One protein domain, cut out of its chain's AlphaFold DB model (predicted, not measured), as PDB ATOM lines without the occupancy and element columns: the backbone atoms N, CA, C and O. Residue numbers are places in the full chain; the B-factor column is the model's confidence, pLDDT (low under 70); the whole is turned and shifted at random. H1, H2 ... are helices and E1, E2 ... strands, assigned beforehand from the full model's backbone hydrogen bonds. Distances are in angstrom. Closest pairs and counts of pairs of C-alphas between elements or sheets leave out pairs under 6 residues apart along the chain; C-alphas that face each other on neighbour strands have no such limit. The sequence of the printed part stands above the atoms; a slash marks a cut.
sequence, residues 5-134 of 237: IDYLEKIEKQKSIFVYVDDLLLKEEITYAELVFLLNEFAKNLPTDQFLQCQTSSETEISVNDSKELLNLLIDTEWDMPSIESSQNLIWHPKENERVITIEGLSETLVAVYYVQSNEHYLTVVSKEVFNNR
ATOM      1  N   ILE A   5     -28.535  97.262  70.600       75.56
ATOM      2  CA  ILE A   5     -29.636  98.204  70.348       75.56
ATOM      3  C   ILE A   5     -29.565  98.763  68.919       75.56
ATOM      4  O   ILE A   5     -30.566  98.749  68.208       75.56
ATOM      5  N   ASP A   6     -28.380  99.168  68.455       74.69
ATOM      6  CA  ASP A   6     -28.192  99.680  67.091       74.69
ATOM      7  C   ASP A   6     -28.492  98.616  66.021       74.69
ATOM      8  O   ASP A   6     -28.927  98.945  64.916       74.69
ATOM      9  N   TYR A   7     -28.251  97.336  66.322       74.81
ATOM     10  CA  TYR A   7     -28.589  96.235  65.419       74.81
ATOM     11  C   TYR A   7     -30.085  95.926  65.417       74.81
ATOM     12  O   TYR A   7     -30.653  95.775  64.338       74.81
ATOM     13  N   LEU A   8     -30.737  95.921  66.581       73.06
ATOM     14  CA  LEU A   8     -32.192  95.770  66.680       73.06
ATOM     15  C   LEU A   8     -32.920  96.872  65.890       73.06
ATOM     16  O   LEU A   8     -33.811  96.578  65.099       73.06
ATOM     17  N   GLU A   9     -32.468  98.126  65.981       73.44
ATOM     18  CA  GLU A   9     -33.038  99.224  65.187       73.44
ATOM     19  C   GLU A   9     -32.831  99.072  63.673       73.44
ATOM     20  O   GLU A   9     -33.618  99.593  62.875       73.44
ATOM     21  N   LYS A  10     -31.742  98.421  63.240       72.69
ATOM     22  CA  LYS A  10     -31.527  98.133  61.815       72.69
ATOM     23  C   LYS A  10     -32.493  97.055  61.338       72.69
ATOM     24  O   LYS A  10     -33.006  97.198  60.229       72.69
ATOM     25  N   ILE A  11     -32.749  96.027  62.152       69.62
ATOM     26  CA  ILE A  11     -33.659  94.913  61.827       69.62
ATOM     27  C   ILE A  11     -35.056  95.440  61.503       69.62
ATOM     28  O   ILE A  11     -35.620  95.082  60.473       69.62
ATOM     29  N   GLU A  12     -35.563  96.387  62.289       65.50
ATOM     30  CA  GLU A  12     -36.863  97.022  62.027       65.50
ATOM     31  C   GLU A  12     -36.929  97.763  60.679       65.50
ATOM     32  O   GLU A  12     -38.003  97.928  60.098       65.50
ATOM     33  N   LYS A  13     -35.790  98.249  60.173       70.38
ATOM     34  CA  LYS A  13     -35.714  99.136  58.999       70.38
ATOM     35  C   LYS A  13     -35.310  98.411  57.716       70.38
ATOM     36  O   LYS A  13     -35.520  98.952  56.628       70.38
ATOM     37  N   GLN A  14     -34.696  97.235  57.810       70.12
ATOM     38  CA  GLN A  14     -34.130  96.508  56.672       70.12
ATOM     39  C   GLN A  14     -34.852  95.183  56.452       70.12
ATOM     40  O   GLN A  14     -35.243  94.521  57.399       70.12
ATOM     41  N   LYS A  15     -35.004  94.772  55.188       68.31
ATOM     42  CA  LYS A  15     -35.680  93.509  54.829       68.31
ATOM     43  C   LYS A  15     -34.860  92.254  55.129       68.31
ATOM     44  O   LYS A  15     -35.430  91.171  55.220       68.31
ATOM     45  N   SER A  16     -33.540  92.395  55.174       76.12
ATOM     46  CA  SER A  16     -32.611  91.310  55.455       76.12
ATOM     47  C   SER A  16     -31.366  91.881  56.123       76.12
ATOM     48  O   SER A  16     -30.860  92.920  55.691       76.12
ATOM     49  N   ILE A  17     -30.914  91.215  57.181       84.44
ATOM     50  CA  ILE A  17     -29.713  91.536  57.944       84.44
ATOM     51  C   ILE A  17     -28.954  90.251  58.207       84.44
ATOM     52  O   ILE A  17     -29.542  89.243  58.576       84.44
ATOM     53  N   PHE A  18     -27.639  90.332  58.065       87.31
ATOM     54  CA  PHE A  18     -26.702  89.289  58.432       87.31
ATOM     55  C   PHE A  18     -25.648  89.902  59.352       87.31
ATOM     56  O   PHE A  18     -25.130  90.986  59.057       87.31
ATOM     57  N   VAL A  19     -25.358  89.248  60.474       88.50
ATOM     58  CA  VAL A  19     -24.385  89.730  61.459       88.50
ATOM     59  C   VAL A  19     -23.668  88.563  62.127       88.50
ATOM     60  O   VAL A  19     -24.293  87.548  62.431       88.50
ATOM     61  N   TYR A  20     -22.367  88.709  62.365       88.94
ATOM     62  CA  TYR A  20     -21.602  87.752  63.159       88.94
ATOM     63  C   TYR A  20     -21.773  88.032  64.655       88.94
ATOM     64  O   TYR A  20     -21.980  89.168  65.082       88.94
ATOM     65  N   VAL A  21     -21.758  86.982  65.471       89.44
ATOM     66  CA  VAL A  21     -22.049  87.100  66.907       89.44
ATOM     67  C   VAL A  21     -20.918  87.795  67.670       89.44
ATOM     68  O   VAL A  21     -21.185  88.530  68.625       89.44
ATOM     69  N   ASP A  22     -19.672  87.637  67.232       86.19
ATOM     70  CA  ASP A  22     -18.509  88.342  67.779       86.19
ATOM     71  C   ASP A  22     -18.601  89.865  67.590       86.19
ATOM     72  O   ASP A  22     -18.285  90.610  68.517       86.19
ATOM     73  N   ASP A  23     -19.136  90.347  66.465       84.75
ATOM     74  CA  ASP A  23     -19.401  91.773  66.230       84.75
ATOM     75  C   ASP A  23     -20.422  92.353  67.227       84.75
ATOM     76  O   ASP A  23     -20.376  93.542  67.562       84.75
ATOM     77  N   LEU A  24     -21.359  91.525  67.706       86.56
ATOM     78  CA  LEU A  24     -22.386  91.923  68.674       86.56
ATOM     79  C   LEU A  24     -21.861  91.913  70.112       86.56
ATOM     80  O   LEU A  24     -22.173  92.818  70.890       86.56
ATOM     81  N   LEU A  25     -21.103  90.876  70.476       86.81
ATOM     82  CA  LEU A  25     -20.617  90.669  71.843       86.81
ATOM     83  C   LEU A  25     -19.268  91.337  72.109       86.81
ATOM     84  O   LEU A  25     -18.948  91.596  73.269       86.81
ATOM     85  N   LEU A  26     -18.510  91.645  71.054       84.06
ATOM     86  CA  LEU A  26     -17.146  92.172  71.096       84.06
ATOM     87  C   LEU A  26     -16.204  91.262  71.905       84.06
ATOM     88  O   LEU A  26     -15.430  91.738  72.740       84.06
ATOM     89  N   LYS A  27     -16.306  89.947  71.680       83.81
ATOM     90  CA  LYS A  27     -15.530  88.894  72.353       83.81
ATOM     91  C   LYS A  27     -15.130  87.799  71.366       83.81
ATOM     92  O   LYS A  27     -15.887  87.508  70.450       83.81
ATOM     93  N   GLU A  28     -13.977  87.180  71.616       80.00
ATOM     94  CA  GLU A  28     -13.480  86.023  70.853       80.00
ATOM     95  C   GLU A  28     -14.115  84.707  71.328       80.00
ATOM     96  O   GLU A  28     -14.501  83.870  70.518       80.00
ATOM     97  N   GLU A  29     -14.262  84.535  72.646       90.12
ATOM     98  CA  GLU A  29     -14.890  83.359  73.253       90.12
ATOM     99  C   GLU A  29     -16.364  83.641  73.560       90.12
ATOM    100  O   GLU A  29     -16.691  84.591  74.281       90.12
ATOM    101  N   ILE A  30     -17.250  82.809  73.010       92.56
ATOM    102  CA  ILE A  30     -18.704  82.966  73.096       92.56
ATOM    103  C   ILE A  30     -19.311  81.669  73.624       92.56
ATOM    104  O   ILE A  30     -18.986  80.582  73.151       92.56
ATOM    105  N   THR A  31     -20.219  81.775  74.587       95.06
ATOM    106  CA  THR A  31     -20.983  80.630  75.105       95.06
ATOM    107  C   THR A  31     -22.320  80.455  74.389       95.06
ATOM    108  O   THR A  31     -22.919  81.419  73.900       95.06
ATOM    109  N   TYR A  32     -22.874  79.237  74.407       95.12
ATOM    110  CA  TYR A  32     -24.246  79.022  73.931       95.12
ATOM    111  C   TYR A  32     -25.282  79.807  74.752       95.12
ATOM    112  O   TYR A  32     -26.304  80.211  74.201       95.12
ATOM    113  N   ALA A  33     -25.031  80.085  76.038       96.19
ATOM    114  CA  ALA A  33     -25.887  80.964  76.838       96.19
ATOM    115  C   ALA A  33     -25.965  82.390  76.278       96.19
ATOM    116  O   ALA A  33     -27.058  82.953  76.171       96.19
ATOM    117  N   GLU A  34     -24.827  82.972  75.901       95.44
ATOM    118  CA  GLU A  34     -24.779  84.307  75.297       95.44
ATOM    119  C   GLU A  34     -25.460  84.322  73.926       95.44
ATOM    120  O   GLU A  34     -26.217  85.249  73.627       95.44
ATOM    121  N   LEU A  35     -25.272  83.266  73.130       95.00
ATOM    122  CA  LEU A  35     -25.962  83.116  71.855       95.00
ATOM    123  C   LEU A  35     -27.485  83.052  72.036       95.00
ATOM    124  O   LEU A  35     -28.220  83.801  71.399       95.00
ATOM    125  N   VAL A  36     -27.973  82.200  72.942       95.75
ATOM    126  CA  VAL A  36     -29.411  82.060  73.227       95.75
ATOM    127  C   VAL A  36     -30.003  83.375  73.733       95.75
ATOM    128  O   VAL A  36     -31.105  83.746  73.325       95.75
ATOM    129  N   PHE A  37     -29.269  84.118  74.565       95.06
ATOM    130  CA  PHE A  37     -29.677  85.455  74.991       95.06
ATOM    131  C   PHE A  37     -29.880  86.396  73.792       95.06
ATOM    132  O   PHE A  37     -30.946  87.002  73.676       95.06
ATOM    133  N   LEU A  38     -28.913  86.477  72.872       93.38
ATOM    134  CA  LEU A  38     -29.024  87.317  71.673       93.38
ATOM    135  C   LEU A  38     -30.203  86.916  70.785       93.38
ATOM    136  O   LEU A  38     -30.986  87.773  70.378       93.38
ATOM    137  N   LEU A  39     -30.358  85.619  70.514       94.94
ATOM    138  CA  LEU A  39     -31.437  85.106  69.669       94.94
ATOM    139  C   LEU A  39     -32.813  85.423  70.257       94.94
ATOM    140  O   LEU A  39     -33.730  85.787  69.523       94.94
ATOM    141  N   ASN A  40     -32.951  85.349  71.582       95.25
ATOM    142  CA  ASN A  40     -34.175  85.734  72.272       95.25
ATOM    143  C   ASN A  40     -34.458  87.234  72.170       95.25
ATOM    144  O   ASN A  40     -35.608  87.620  71.967       95.25
ATOM    145  N   GLU A  41     -33.440  88.084  72.311       91.50
ATOM    146  CA  GLU A  41     -33.609  89.530  72.150       91.50
ATOM    147  C   GLU A  41     -33.988  89.889  70.710       91.50
ATOM    148  O   GLU A  41     -34.887  90.700  70.499       91.50
ATOM    149  N   PHE A  42     -33.396  89.232  69.714       90.44
ATOM    150  CA  PHE A  42     -33.760  89.434  68.313       90.44
ATOM    151  C   PHE A  42     -35.193  88.958  68.054       90.44
ATOM    152  O   PHE A  42     -36.003  89.715  67.530       90.44
ATOM    153  N   ALA A  43     -35.553  87.752  68.500       90.88
ATOM    154  CA  ALA A  43     -36.889  87.188  68.310       90.88
ATOM    155  C   ALA A  43     -38.019  88.044  68.901       90.88
ATOM    156  O   ALA A  43     -39.109  88.077  68.338       90.88
ATOM    157  N   LYS A  44     -37.776  88.750  70.014       89.06
ATOM    158  CA  LYS A  44     -38.766  89.658  70.623       89.06
ATOM    159  C   LYS A  44     -38.994  90.940  69.826       89.06
ATOM    160  O   LYS A  44     -40.069  91.522  69.932       89.06
ATOM    161  N   ASN A  45     -37.980  91.399  69.099       86.12
ATOM    162  CA  ASN A  45     -37.983  92.689  68.407       86.12
ATOM    163  C   ASN A  45     -38.127  92.543  66.883       86.12
ATOM    164  O   ASN A  45     -38.141  93.540  66.165       86.12
ATOM    165  N   LEU A  46     -38.233  91.313  66.374       84.94
ATOM    166  CA  LEU A  46     -38.475  91.068  64.959       84.94
ATOM    167  C   LEU A  46     -39.888  91.520  64.552       84.94
ATOM    168  O   LEU A  46     -40.860  91.196  65.241       84.94
ATOM    169  N   PRO A  47     -40.033  92.212  63.407       84.69
ATOM    170  CA  PRO A  47     -41.329  92.388  62.764       84.69
ATOM    171  C   PRO A  47     -42.017  91.040  62.512       84.69
ATOM    172  O   PRO A  47     -41.356  90.034  62.266       84.69
ATOM    173  N   THR A  48     -43.353  91.015  62.511       83.62
ATOM    174  CA  THR A  48     -44.132  89.766  62.377       83.62
ATOM    175  C   THR A  48     -43.925  89.022  61.058       83.62
ATOM    176  O   THR A  48     -44.316  87.867  60.956       83.62
ATOM    177  N   ASP A  49     -43.371  89.678  60.040       84.50
ATOM    178  CA  ASP A  49     -43.087  89.113  58.721       84.50
ATOM    179  C   ASP A  49     -41.597  88.801  58.497       84.50
ATOM    180  O   ASP A  49     -41.216  88.417  57.392       84.50
ATOM    181  N   GLN A  50     -40.753  88.971  59.519       89.56
ATOM    182  CA  GLN A  50     -39.341  88.610  59.474       89.56
ATOM    183  C   GLN A  50     -39.047  87.376  60.314       89.56
ATOM    184  O   GLN A  50     -39.616  87.158  61.383       89.56
ATOM    185  N   PHE A  51     -38.089  86.594  59.834       93.94
ATOM    186  CA  PHE A  51     -37.678  85.357  60.465       93.94
ATOM    187  C   PHE A  51     -36.193  85.395  60.791       93.94
ATOM    188  O   PHE A  51     -35.417  86.055  60.111       93.94
ATOM    189  N   LEU A  52     -35.818  84.635  61.811       94.81
ATOM    190  CA  LEU A  52     -34.460  84.460  62.308       94.81
ATOM    191  C   LEU A  52     -33.902  83.080  61.940       94.81
ATOM    192  O   LEU A  52     -34.610  82.078  62.089       94.81
ATOM    193  N   GLN A  53     -32.624  83.023  61.579       96.12
ATOM    194  CA  GLN A  53     -31.802  81.816  61.563       96.12
ATOM    195  C   GLN A  53     -30.437  82.129  62.172       96.12
ATOM    196  O   GLN A  53     -29.855  83.177  61.917       96.12
ATOM    197  N   CYS A  54     -29.904  81.198  62.948       95.88
ATOM    198  CA  CYS A  54     -28.524  81.208  63.386       95.88
ATOM    199  C   CYS A  54     -27.971  79.795  63.346       95.88
ATOM    200  O   CYS A  54     -28.629  78.874  63.823       95.88
ATOM    201  N   GLN A  55     -26.787  79.634  62.772       93.19
ATOM    202  CA  GLN A  55     -26.116  78.348  62.662       93.19
ATOM    203  C   GLN A  55     -24.780  78.395  63.394       93.19
ATOM    204  O   GLN A  55     -24.061  79.391  63.342       93.19
ATOM    205  N   THR A  56     -24.472  77.284  64.052       93.12
ATOM    206  CA  THR A  56     -23.158  76.959  64.605       93.12
ATOM    207  C   THR A  56     -22.730  75.610  64.039       93.12
ATOM    208  O   THR A  56     -23.586  74.742  63.823       93.12
ATOM    209  N   SER A  57     -21.439  75.439  63.775       91.94
ATOM    210  CA  SER A  57     -20.839  74.180  63.326       91.94
ATOM    211  C   SER A  57     -19.661  73.807  64.223       91.94
ATOM    212  O   SER A  57     -19.033  74.668  64.830       91.94
ATOM    213  N   SER A  58     -19.378  72.513  64.333       91.06
ATOM    214  CA  SER A  58     -18.173  71.993  64.978       91.06
ATOM    215  C   SER A  58     -17.768  70.674  64.328       91.06
ATOM    216  O   SER A  58     -18.619  69.880  63.919       91.06
ATOM    217  N   GLU A  59     -16.465  70.408  64.273       90.88
ATOM    218  CA  GLU A  59     -15.946  69.081  63.913       90.88
ATOM    219  C   GLU A  59     -16.208  68.041  65.017       90.88
ATOM    220  O   GLU A  59     -16.139  66.835  64.780       90.88
ATOM    221  N   THR A  60     -16.518  68.494  66.236       89.81
ATOM    222  CA  THR A  60     -16.795  67.634  67.388       89.81
ATOM    223  C   THR A  60     -18.273  67.637  67.753       89.81
ATOM    224  O   THR A  60     -18.999  68.600  67.510       89.81
ATOM    225  N   GLU A  61     -18.747  66.535  68.342       90.94
ATOM    226  CA  GLU A  61     -20.144  66.442  68.757       90.94
ATOM    227  C   GLU A  61     -20.489  67.520  69.791       90.94
ATOM    228  O   GLU A  61     -19.914  67.584  70.878       90.94
ATOM    229  N   ILE A  62     -21.495  68.333  69.466       91.38
ATOM    230  CA  ILE A  62     -22.061  69.320  70.383       91.38
ATOM    231  C   ILE A  62     -22.925  68.582  71.417       91.38
ATOM    232  O   ILE A  62     -23.869  67.868  71.060       91.38
ATOM    233  N   SER A  63     -22.636  68.774  72.709       91.00
ATOM    234  CA  SER A  63     -23.379  68.148  73.815       91.00
ATOM    235  C   SER A  63     -24.783  68.751  73.954       91.00
ATOM    236  O   SER A  63     -25.022  69.672  74.727       91.00
ATOM    237  N   VAL A  64     -25.738  68.247  73.168       90.88
ATOM    238  CA  VAL A  64     -27.124  68.759  73.104       90.88
ATOM    239  C   VAL A  64     -28.122  67.983  73.972       90.88
ATOM    240  O   VAL A  64     -29.312  68.292  73.980       90.88
ATOM    241  N   ASN A  65     -27.663  66.944  74.678       88.12
ATOM    242  CA  ASN A  65     -28.532  66.085  75.490       88.12
ATOM    243  C   ASN A  65     -28.842  66.689  76.872       88.12
ATOM    244  O   ASN A  65     -29.868  66.352  77.461       88.12
ATOM    245  N   ASP A  66     -27.983  67.579  77.376       90.19
ATOM    246  CA  ASP A  66     -28.198  68.331  78.612       90.19
ATOM    247  C   ASP A  66     -28.150  69.830  78.300       90.19
ATOM    248  O   ASP A  66     -27.105  70.394  77.979       90.19
ATOM    249  N   SER A  67     -29.304  70.491  78.402       90.50
ATOM    250  CA  SER A  67     -29.398  71.917  78.100       90.50
ATOM    251  C   SER A  67     -28.541  72.785  79.021       90.50
ATOM    252  O   SER A  67     -28.106  73.849  78.588       90.50
ATOM    253  N   LYS A  68     -28.332  72.405  80.284       90.06
ATOM    254  CA  LYS A  68     -27.525  73.209  81.210       90.06
ATOM    255  C   LYS A  68     -26.051  73.060  80.904       90.06
ATOM    256  O   LYS A  68     -25.316  74.036  81.008       90.06
ATOM    257  N   GLU A  69     -25.628  71.858  80.537       92.31
ATOM    258  CA  GLU A  69     -24.272  71.627  80.057       92.31
ATOM    259  C   GLU A  69     -24.015  72.449  78.792       92.31
ATOM    260  O   GLU A  69     -23.109  73.277  78.801       92.31
ATOM    261  N   LEU A  70     -24.887  72.325  77.780       94.44
ATOM    262  CA  LEU A  70     -24.793  73.054  76.513       94.44
ATOM    263  C   LEU A  70     -24.585  74.555  76.720       94.44
ATOM    264  O   LEU A  70     -23.650  75.129  76.176       94.44
ATOM    265  N   LEU A  71     -25.441  75.187  77.529       95.94
ATOM    266  CA  LEU A  71     -25.414  76.634  77.758       95.94
ATOM    267  C   LEU A  71     -24.081  77.126  78.351       95.94
ATOM    268  O   LEU A  71     -23.713  78.276  78.121       95.94
ATOM    269  N   ASN A  72     -23.355  76.272  79.079       94.50
ATOM    270  CA  ASN A  72     -22.058  76.605  79.673       94.50
ATOM    271  C   ASN A  72     -20.861  76.264  78.770       94.50
ATOM    272  O   ASN A  72     -19.733  76.614  79.119       94.50
ATOM    273  N   LEU A  73     -21.074  75.578  77.642       94.19
ATOM    274  CA  LEU A  73     -20.013  75.280  76.685       94.19
ATOM    275  C   LEU A  73     -19.667  76.513  75.846       94.19
ATOM    276  O   LEU A  73     -20.532  77.330  75.508       94.19
ATOM    277  N   LEU A  74     -18.386  76.606  75.494       94.06
ATOM    278  CA  LEU A  74     -17.914  77.513  74.458       94.06
ATOM    279  C   LEU A  74     -18.372  76.998  73.095       94.06
ATOM    280  O   LEU A  74     -18.392  75.790  72.848       94.06
ATOM    281  N   ILE A  75     -18.745  77.925  72.224       92.75
ATOM    282  CA  ILE A  75     -18.967  77.629  70.818       92.75
ATOM    283  C   ILE A  75     -17.599  77.444  70.166       92.75
ATOM    284  O   ILE A  75     -16.683  78.235  70.390       92.75
ATOM    285  N   ASP A  76     -17.476  76.381  69.381       88.25
ATOM    286  CA  ASP A  76     -16.320  76.146  68.530       88.25
ATOM    287  C   ASP A  76     -16.321  77.180  67.399       88.25
ATOM    288  O   ASP A  76     -17.236  77.215  66.580       88.25
ATOM    289  N   THR A  77     -15.332  78.071  67.414       84.94
ATOM    290  CA  THR A  77     -15.174  79.161  66.444       84.94
ATOM    291  C   THR A  77     -13.919  78.995  65.589       84.94
ATOM    292  O   THR A  77     -13.521  79.936  64.903       84.94
ATOM    293  N   GLU A  78     -13.275  77.817  65.615       82.06
ATOM    294  CA  GLU A  78     -12.040  77.575  64.852       82.06
ATOM    295  C   GLU A  78     -12.274  77.698  63.338       82.06
ATOM    296  O   GLU A  78     -11.433  78.238  62.616       82.06
ATOM    297  N   TRP A  79     -13.437  77.241  62.871       75.50
ATOM    298  CA  TRP A  79     -13.751  77.123  61.445       75.50
ATOM    299  C   TRP A  79     -14.846  78.070  60.966       75.50
ATOM    300  O   TRP A  79     -14.791  78.523  59.822       75.50
ATOM    301  N   ASP A  80     -15.824  78.378  61.819       82.38
ATOM    302  CA  ASP A  80     -16.917  79.285  61.483       82.38
ATOM    303  C   ASP A  80     -17.366  80.085  62.706       82.38
ATOM    304  O   ASP A  80     -17.529  79.555  63.805       82.38
ATOM    305  N   MET A  81     -17.577  81.384  62.508       88.81
ATOM    306  CA  MET A  81     -18.129  82.243  63.547       88.81
ATOM    307  C   MET A  81     -19.656  82.186  63.452       88.81
ATOM    308  O   MET A  81     -20.198  82.432  62.369       88.81
ATOM    309  N   PRO A  82     -20.383  81.942  64.560       90.50
ATOM    310  CA  PRO A  82     -21.834  81.961  64.549       90.50
ATOM    311  C   PRO A  82     -22.359  83.245  63.925       90.50
ATOM    312  O   PRO A  82     -21.953  84.355  64.285       90.50
ATOM    313  N   SER A  83     -23.293  83.086  63.000       90.94
ATOM    314  CA  SER A  83     -23.932  84.199  62.314       90.94
ATOM    315  C   SER A  83     -25.433  84.161  62.529       90.94
ATOM    316  O   SER A  83     -26.042  83.094  62.619       90.94
ATOM    317  N   ILE A  84     -26.026  85.343  62.653       92.44
ATOM    318  CA  ILE A  84     -27.463  85.545  62.785       92.44
ATOM    319  C   ILE A  84     -27.949  86.226  61.510       92.44
ATOM    320  O   ILE A  84     -27.529  87.338  61.180       92.44
ATOM    321  N   GLU A  85     -28.867  85.567  60.816       92.88
ATOM    322  CA  GLU A  85     -29.611  86.122  59.696       92.88
ATOM    323  C   GLU A  85     -31.042  86.446  60.140       92.88
ATOM    324  O   GLU A  85     -31.741  85.599  60.700       92.88
ATOM    325  N   SER A  86     -31.487  87.672  59.865       90.81
ATOM    326  CA  SER A  86     -32.901  88.040  59.839       90.81
ATOM    327  C   SER A  86     -33.322  88.286  58.396       90.81
ATOM    328  O   SER A  86     -32.666  89.057  57.697       90.81
ATOM    329  N   SER A  87     -34.406  87.670  57.927       90.19
ATOM    330  CA  SER A  87     -34.941  87.910  56.583       90.19
ATOM    331  C   SER A  87     -36.404  87.484  56.464       90.19
ATOM    332  O   SER A  87     -36.848  86.527  57.095       90.19
ATOM    333  N   GLN A  88     -37.160  88.169  55.601       88.81
ATOM    334  CA  GLN A  88     -38.528  87.771  55.223       88.81
ATOM    335  C   GLN A  88     -38.556  86.496  54.361       88.81
ATOM    336  O   GLN A  88     -39.575  85.819  54.275       88.81
ATOM    337  N   ASN A  89     -37.438  86.178  53.701       86.69
ATOM    338  CA  ASN A  89     -37.339  85.096  52.718       86.69
ATOM    339  C   ASN A  89     -36.438  83.950  53.201       86.69
ATOM    340  O   ASN A  89     -35.812  83.289  52.374       86.69
ATOM    341  N   LEU A  90     -36.321  83.736  54.516       89.81
ATOM    342  CA  LEU A  90     -35.570  82.591  55.031       89.81
ATOM    343  C   LEU A  90     -36.203  81.281  54.559       89.81
ATOM    344  O   LEU A  90     -37.409  81.067  54.687       89.81
ATOM    345  N   ILE A  91     -35.363  80.391  54.034       87.62
ATOM    346  CA  ILE A  91     -35.767  79.068  53.567       87.62
ATOM    347  C   ILE A  91     -34.982  78.028  54.355       87.62
ATOM    348  O   ILE A  91     -33.758  77.969  54.279       87.62
ATOM    349  N   TRP A  92     -35.704  77.163  55.064       89.31
ATOM    350  CA  TRP A  92     -35.136  75.974  55.686       89.31
ATOM    351  C   TRP A  92     -35.418  74.745  54.829       89.31
ATOM    352  O   TRP A  92     -36.531  74.578  54.325       89.31
ATOM    353  N   HIS A  93     -34.430  73.864  54.703       87.00
ATOM    354  CA  HIS A  93     -34.574  72.559  54.064       87.00
ATOM    355  C   HIS A  93     -34.313  71.451  55.090       87.00
ATOM    356  O   HIS A  93     -33.375  71.597  55.877       87.00
ATOM    357  N   PRO A  94     -35.077  70.341  55.067       84.81
ATOM    358  CA  PRO A  94     -34.811  69.180  55.915       84.81
ATOM    359  C   PRO A  94     -33.362  68.689  55.798       84.81
ATOM    360  O   PRO A  94     -32.839  68.527  54.689       84.81
ATOM    361  N   LYS A  95     -32.726  68.433  56.943       85.56
ATOM    362  CA  LYS A  95     -31.331  67.976  57.030       85.56
ATOM    363  C   LYS A  95     -31.250  66.488  57.364       85.56
ATOM    364  O   LYS A  95     -32.209  65.889  57.851       85.56
ATOM    365  N   GLU A  96     -30.109  65.876  57.059       77.75
ATOM    366  CA  GLU A  96     -29.841  64.484  57.429       77.75
ATOM    367  C   GLU A  96     -29.686  64.358  58.950       77.75
ATOM    368  O   GLU A  96     -29.053  65.202  59.575       77.75
ATOM    369  N   ASN A  97     -30.251  63.306  59.553       80.88
ATOM    370  CA  ASN A  97     -30.151  63.048  60.995       80.88
ATOM    371  C   ASN A  97     -30.588  64.246  61.861       80.88
ATOM    372  O   ASN A  97     -30.120  64.409  62.989       80.88
ATOM    373  N   GLU A  98     -31.484  65.087  61.331       89.38
ATOM    374  CA  GLU A  98     -31.991  66.236  62.065       89.38
ATOM    375  C   GLU A  98     -32.821  65.790  63.273       89.38
ATOM    376  O   GLU A  98     -33.680  64.907  63.188       89.38
ATOM    377  N   ARG A  99     -32.582  66.429  64.416       91.69
ATOM    378  CA  ARG A  99     -33.376  66.286  65.634       91.69
ATOM    379  C   ARG A  99     -33.657  67.658  66.222       91.69
ATOM    380  O   ARG A  99     -32.761  68.487  66.355       91.69
ATOM    381  N   VAL A 100     -34.908  67.887  66.604       94.00
ATOM    382  CA  VAL A 100     -35.265  69.053  67.416       94.00
ATOM    383  C   VAL A 100     -34.733  68.823  68.826       94.00
ATOM    384  O   VAL A 100     -34.993  67.775  69.419       94.00
ATOM    385  N   ILE A 101     -33.998  69.795  69.358       94.81
ATOM    386  CA  ILE A 101     -33.463  69.752  70.720       94.81
ATOM    387  C   ILE A 101     -34.154  70.795  71.594       94.81
ATOM    388  O   ILE A 101     -34.657  71.810  71.111       94.81
ATOM    389  N   THR A 102     -34.193  70.542  72.899       93.19
ATOM    390  CA  THR A 102     -34.750  71.493  73.867       93.19
ATOM    391  C   THR A 102     -33.616  72.286  74.500       93.19
ATOM    392  O   THR A 102     -32.725  71.693  75.100       93.19
ATOM    393  N   ILE A 103     -33.676  73.614  74.389       95.06
ATOM    394  CA  ILE A 103     -32.753  74.535  75.057       95.06
ATOM    395  C   ILE A 103     -33.551  75.358  76.072       95.06
ATOM    396  O   ILE A 103     -34.524  76.029  75.720       95.06
ATOM    397  N   GLU A 104     -33.159  75.288  77.341       93.38
ATOM    398  CA  GLU A 104     -33.749  76.043  78.441       93.38
ATOM    399  C   GLU A 104     -33.651  77.549  78.162       93.38
ATOM    400  O   GLU A 104     -32.592  78.078  77.830       93.38
ATOM    401  N   GLY A 105     -34.783  78.243  78.284       92.31
ATOM    402  CA  GLY A 105     -34.864  79.684  78.071       92.31
ATOM    403  C   GLY A 105     -34.935  80.129  76.610       92.31
ATOM    404  O   GLY A 105     -35.086  81.325  76.388       92.31
ATOM    405  N   LEU A 106     -34.874  79.229  75.621       96.81
ATOM    406  CA  LEU A 106     -35.088  79.591  74.216       96.81
ATOM    407  C   LEU A 106     -36.542  80.042  73.977       96.81
ATOM    408  O   LEU A 106     -37.482  79.417  74.469       96.81
ATOM    409  N   SER A 107     -36.722  81.121  73.210       96.00
ATOM    410  CA  SER A 107     -38.034  81.657  72.830       96.00
ATOM    411  C   SER A 107     -38.927  80.595  72.179       96.00
ATOM    412  O   SER A 107     -38.483  79.841  71.317       96.00
ATOM    413  N   GLU A 108     -40.220  80.590  72.514       95.06
ATOM    414  CA  GLU A 108     -41.212  79.659  71.948       95.06
ATOM    415  C   GLU A 108     -41.471  79.850  70.442       95.06
ATOM    416  O   GLU A 108     -42.010  78.957  69.777       95.06
ATOM    417  N   THR A 109     -41.081  81.012  69.910       95.38
ATOM    418  CA  THR A 109     -41.126  81.347  68.480       95.38
ATOM    419  C   THR A 109     -39.944  80.776  67.700       95.38
ATOM    420  O   THR A 109     -39.951  80.806  66.468       95.38
ATOM    421  N   LEU A 110     -38.945  80.228  68.393       97.19
ATOM    422  CA  LEU A 110     -37.757  79.617  67.818       97.19
ATOM    423  C   LEU A 110     -37.774  78.100  68.032       97.19
ATOM    424  O   LEU A 110     -38.463  77.563  68.902       97.19
ATOM    425  N   VAL A 111     -37.001  77.394  67.217       97.06
ATOM    426  CA  VAL A 111     -36.728  75.968  67.364       97.06
ATOM    427  C   VAL A 111     -35.240  75.726  67.160       97.06
ATOM    428  O   VAL A 111     -34.640  76.259  66.229       97.06
ATOM    429  N   ALA A 112     -34.649  74.934  68.048       97.19
ATOM    430  CA  ALA A 112     -33.273  74.485  67.929       97.19
ATOM    431  C   ALA A 112     -33.247  73.107  67.264       97.19
ATOM    432  O   ALA A 112     -33.949  72.183  67.683       97.19
ATOM    433  N   VAL A 113     -32.437  72.977  66.224       96.12
ATOM    434  CA  VAL A 113     -32.285  71.767  65.427       96.12
ATOM    435  C   VAL A 113     -30.816  71.396  65.417       96.12
ATOM    436  O   VAL A 113     -29.966  72.200  65.044       96.12
ATOM    437  N   TYR A 114     -30.528  70.165  65.812       95.25
ATOM    438  CA  TYR A 114     -29.212  69.569  65.673       95.25
ATOM    439  C   TYR A 114     -29.217  68.596  64.502       95.25
ATOM    440  O   TYR A 114     -30.160  67.816  64.369       95.25
ATOM    441  N   TYR A 115     -28.174  68.597  63.684       93.50
ATOM    442  CA  TYR A 115     -28.002  67.625  62.607       93.50
ATOM    443  C   TYR A 115     -26.521  67.382  62.328       93.50
ATOM    444  O   TYR A 115     -25.662  68.157  62.742       93.50
ATOM    445  N   VAL A 116     -26.232  66.288  61.626       89.81
ATOM    446  CA  VAL A 116     -24.879  65.960  61.170       89.81
ATOM    447  C   VAL A 116     -24.890  65.996  59.653       89.81
ATOM    448  O   VAL A 116     -25.761  65.390  59.034       89.81
ATOM    449  N   GLN A 117     -23.947  66.718  59.059       84.75
ATOM    450  CA  GLN A 117     -23.784  66.778  57.612       84.75
ATOM    451  C   GLN A 117     -22.292  66.757  57.292       84.75
ATOM    452  O   GLN A 117     -21.526  67.504  57.883       84.75
ATOM    453  N   SER A 118     -21.870  65.888  56.370       83.00
ATOM    454  CA  SER A 118     -20.461  65.794  55.947       83.00
ATOM    455  C   SER A 118     -19.461  65.564  57.096       83.00
ATOM    456  O   SER A 118     -18.332  66.035  57.032       83.00
ATOM    457  N   ASN A 119     -19.859  64.801  58.123       84.50
ATOM    458  CA  ASN A 119     -19.110  64.564  59.373       84.50
ATOM    459  C   ASN A 119     -18.914  65.791  60.280       84.50
ATOM    460  O   ASN A 119     -18.163  65.705  61.245       84.50
ATOM    461  N   GLU A 120     -19.612  66.893  60.019       88.94
ATOM    462  CA  GLU A 120     -19.662  68.052  60.904       88.94
ATOM    463  C   GLU A 120     -20.986  68.086  61.670       88.94
ATOM    464  O   GLU A 120     -22.039  67.651  61.185       88.94
ATOM    465  N   HIS A 121     -20.922  68.618  62.884       92.31
ATOM    466  CA  HIS A 121     -22.029  68.728  63.815       92.31
ATOM    467  C   HIS A 121     -22.576  70.147  63.792       92.31
ATOM    468  O   HIS A 121     -21.859  71.100  64.081       92.31
ATOM    469  N   TYR A 122     -23.860  70.287  63.483       93.25
ATOM    470  CA  TYR A 122     -24.510  71.584  63.377       93.25
ATOM    471  C   TYR A 122     -25.566  71.744  64.457       93.25
ATOM    472  O   TYR A 122     -26.398  70.854  64.661       93.25
ATOM    473  N   LEU A 123     -25.576  72.910  65.096       95.00
ATOM    474  CA  LEU A 123     -26.699  73.381  65.892       95.00
ATOM    475  C   LEU A 123     -27.226  74.672  65.268       95.00
ATOM    476  O   LEU A 123     -26.571  75.716  65.302       95.00
ATOM    477  N   THR A 124     -28.432  74.586  64.713       95.75
ATOM    478  CA  THR A 124     -29.126  75.701  64.074       95.75
ATOM    479  C   THR A 124     -30.367  76.068  64.867       95.75
ATOM    480  O   THR A 124     -31.232  75.230  65.120       95.75
ATOM    481  N   VAL A 125     -30.492  77.338  65.233       97.06
ATOM    482  CA  VAL A 125     -31.723  77.911  65.773       97.06
ATOM    483  C   VAL A 125     -32.427  78.664  64.660       97.06
ATOM    484  O   VAL A 125     -31.843  79.537  64.027       97.06
ATOM    485  N   VAL A 126     -33.691  78.347  64.414       96.81
ATOM    486  CA  VAL A 126     -34.481  78.964  63.345       96.81
ATOM    487  C   VAL A 126     -35.866  79.336  63.859       96.81
ATOM    488  O   VAL A 126     -36.364  78.765  64.829       96.81
ATOM    489  N   SER A 127     -36.515  80.300  63.213       96.75
ATOM    490  CA  SER A 127     -37.919  80.609  63.482       96.75
ATOM    491  C   SER A 127     -38.801  79.390  63.244       96.75
ATOM    492  O   SER A 127     -38.728  78.723  62.210       96.75
ATOM    493  N   LYS A 128     -39.678  79.111  64.209       95.25
ATOM    494  CA  LYS A 128     -40.544  77.931  64.216       95.25
ATOM    495  C   LYS A 128     -41.478  77.888  63.009       95.25
ATOM    496  O   LYS A 128     -41.764  76.812  62.496       95.25
ATOM    497  N   GLU A 129     -41.920  79.046  62.525       93.94
ATOM    498  CA  GLU A 129     -42.717  79.145  61.302       93.94
ATOM    499  C   GLU A 129     -41.938  78.687  60.063       93.94
ATOM    500  O   GLU A 129     -42.447  77.868  59.300       93.94
ATOM    501  N   VAL A 130     -40.687  79.129  59.902       93.12
ATOM    502  CA  VAL A 130     -39.805  78.693  58.805       93.12
ATOM    503  C   VAL A 130     -39.543  77.190  58.887       93.12
ATOM    504  O   VAL A 130     -39.614  76.497  57.875       93.12
ATOM    505  N   PHE A 131     -39.303  76.657  60.087       92.38
ATOM    506  CA  PHE A 131     -39.122  75.219  60.282       92.38
ATOM    507  C   PHE A 131     -40.379  74.414  59.925       92.38
ATOM    508  O   PHE A 131     -40.289  73.413  59.217       92.38
ATOM    509  N   ASN A 132     -41.558  74.853  60.366       88.31
ATOM    510  CA  ASN A 132     -42.821  74.170  60.073       88.31
ATOM    511  C   ASN A 132     -43.202  74.258  58.586       88.31
ATOM    512  O   ASN A 132     -43.822  73.336  58.055       88.31
ATOM    513  N   ASN A 133     -42.809  75.340  57.909       87.00
ATOM    514  CA  ASN A 133     -43.063  75.586  56.486       87.00
ATOM    515  C   ASN A 133     -41.863  75.261  55.586       87.00
ATOM    516  O   ASN A 133     -41.810  75.715  54.443       87.00
ATOM    517  N   ARG A 134     -40.908  74.476  56.092       85.25
ATOM    518  CA  ARG A 134     -39.664  74.132  55.400       85.25
ATOM    519  C   ARG A 134     -39.882  73.615  53.980       85.25
ATOM    520  O   ARG A 134     -40.793  72.829  53.701       85.25
TER     521      ARG A 134
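What this domain is: This is residues 5 to 134 of the 237 residues of an uncharacterized protein of Enterococcus rivorum (UniProt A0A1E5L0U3). One twisted sheet of six strands makes a wall, and the long helix H3 covers one of its faces, running along E2, with H1 at one end of H3 and H4 at the other. The short helix H5 packs on the opposite face, and the short H2 only grazes the sheet. The printed part has 130 residues with five named helices and six named strands, in the order H1 E1 H2 H3 E2 H4 E3 E4 E5 E6 H5, and its class is mixed, helices and strands. The sheet runs E1 E3 E2 E6 E5 E4, all antiparallel. The whole is compact, with a radius of gyration of the C-alphas of 13.8 A and spans of 38 by 34 by 25 A.

Where its parts are: Look first for the sheet: E2 is residues 51 to 58, from C-alpha 51 at (-37.678, 85.357, 60.465) over 24.1 A. Beside it are E3, residues 83 to 87, and E6, residues 120 to 127, 22.3 A. You find the edge strands in E1, residues 16 to 20, and E4, residues 99 to 101, and one more inner strand in E5, residues 110 to 117, 21.5 A. Find C-alpha 32 at (-24.246, 79.022, 73.931); from there H3, residues 32 to 45, runs 20.1 A. H1 is residues 5 to 13, 12.9 A, from C-alpha 5 at (-29.636, 98.204, 70.348). H2 is residues 21 to 25, H4 residues 67 to 72 and H5 residues 128 to 132.

How they stand to each other: Between E2 and E6, N 54 and O 125 are 2.8 A apart, within hydrogen-bond range. So are N 53 and O 85 between E3 and E2, 2.9 A, and N 17 and O 86 between E1 and E3, 2.8 A. E4 E5 E6 form a meander, each strand the antiparallel neighbour of the one before, with two hairpins: N 113 and O 124 are 2.8 A apart, N 101 and O 112 2.9 A. E1, H2 H3, E2 make a split strand-helix-strand unit, two strands running the same way with E3 between them, and its crossover is right-handed. H3 and the sheet form two layers, a helix on one face, at a height over the sheet of 9.6 A; on the local plane it stands at 6 degrees to E2, along the strands. Its closest C-alphas to E2 are those of Ala 43 and Leu 52, 7.0 A. H5 is on the opposite face, at a height over the sheet of 6.9 A. With residues 32 to 33 alone H3 touches H4, about perpendicular at 75 degrees; the closest C-alphas are those of Ala 33 and Leu 71, 4.5 A. With residues 42 to 45 alone H3 only just touches H1, with 3 pairs of C-alphas within 8 A, the closest those of Leu 8 and Phe 42, 6.7 A. H1 only grazes the sheet, and H4 is not on it. Every O i to N i+4 pair is within hydrogen-bond range in H2, H3 and H5; in H1 it is 4 of 5, in H4 1 of 2.

The domain as a whole: The C-alphas farthest apart, those of Lys 13 and Asn 119, are 38.4 A apart. The printed part has no cut, and the link from E3 to E4 is long, 11 residues. The mean pLDDT of the printed part is 88.9; residues 11 to 12 and residue 15 are under 70.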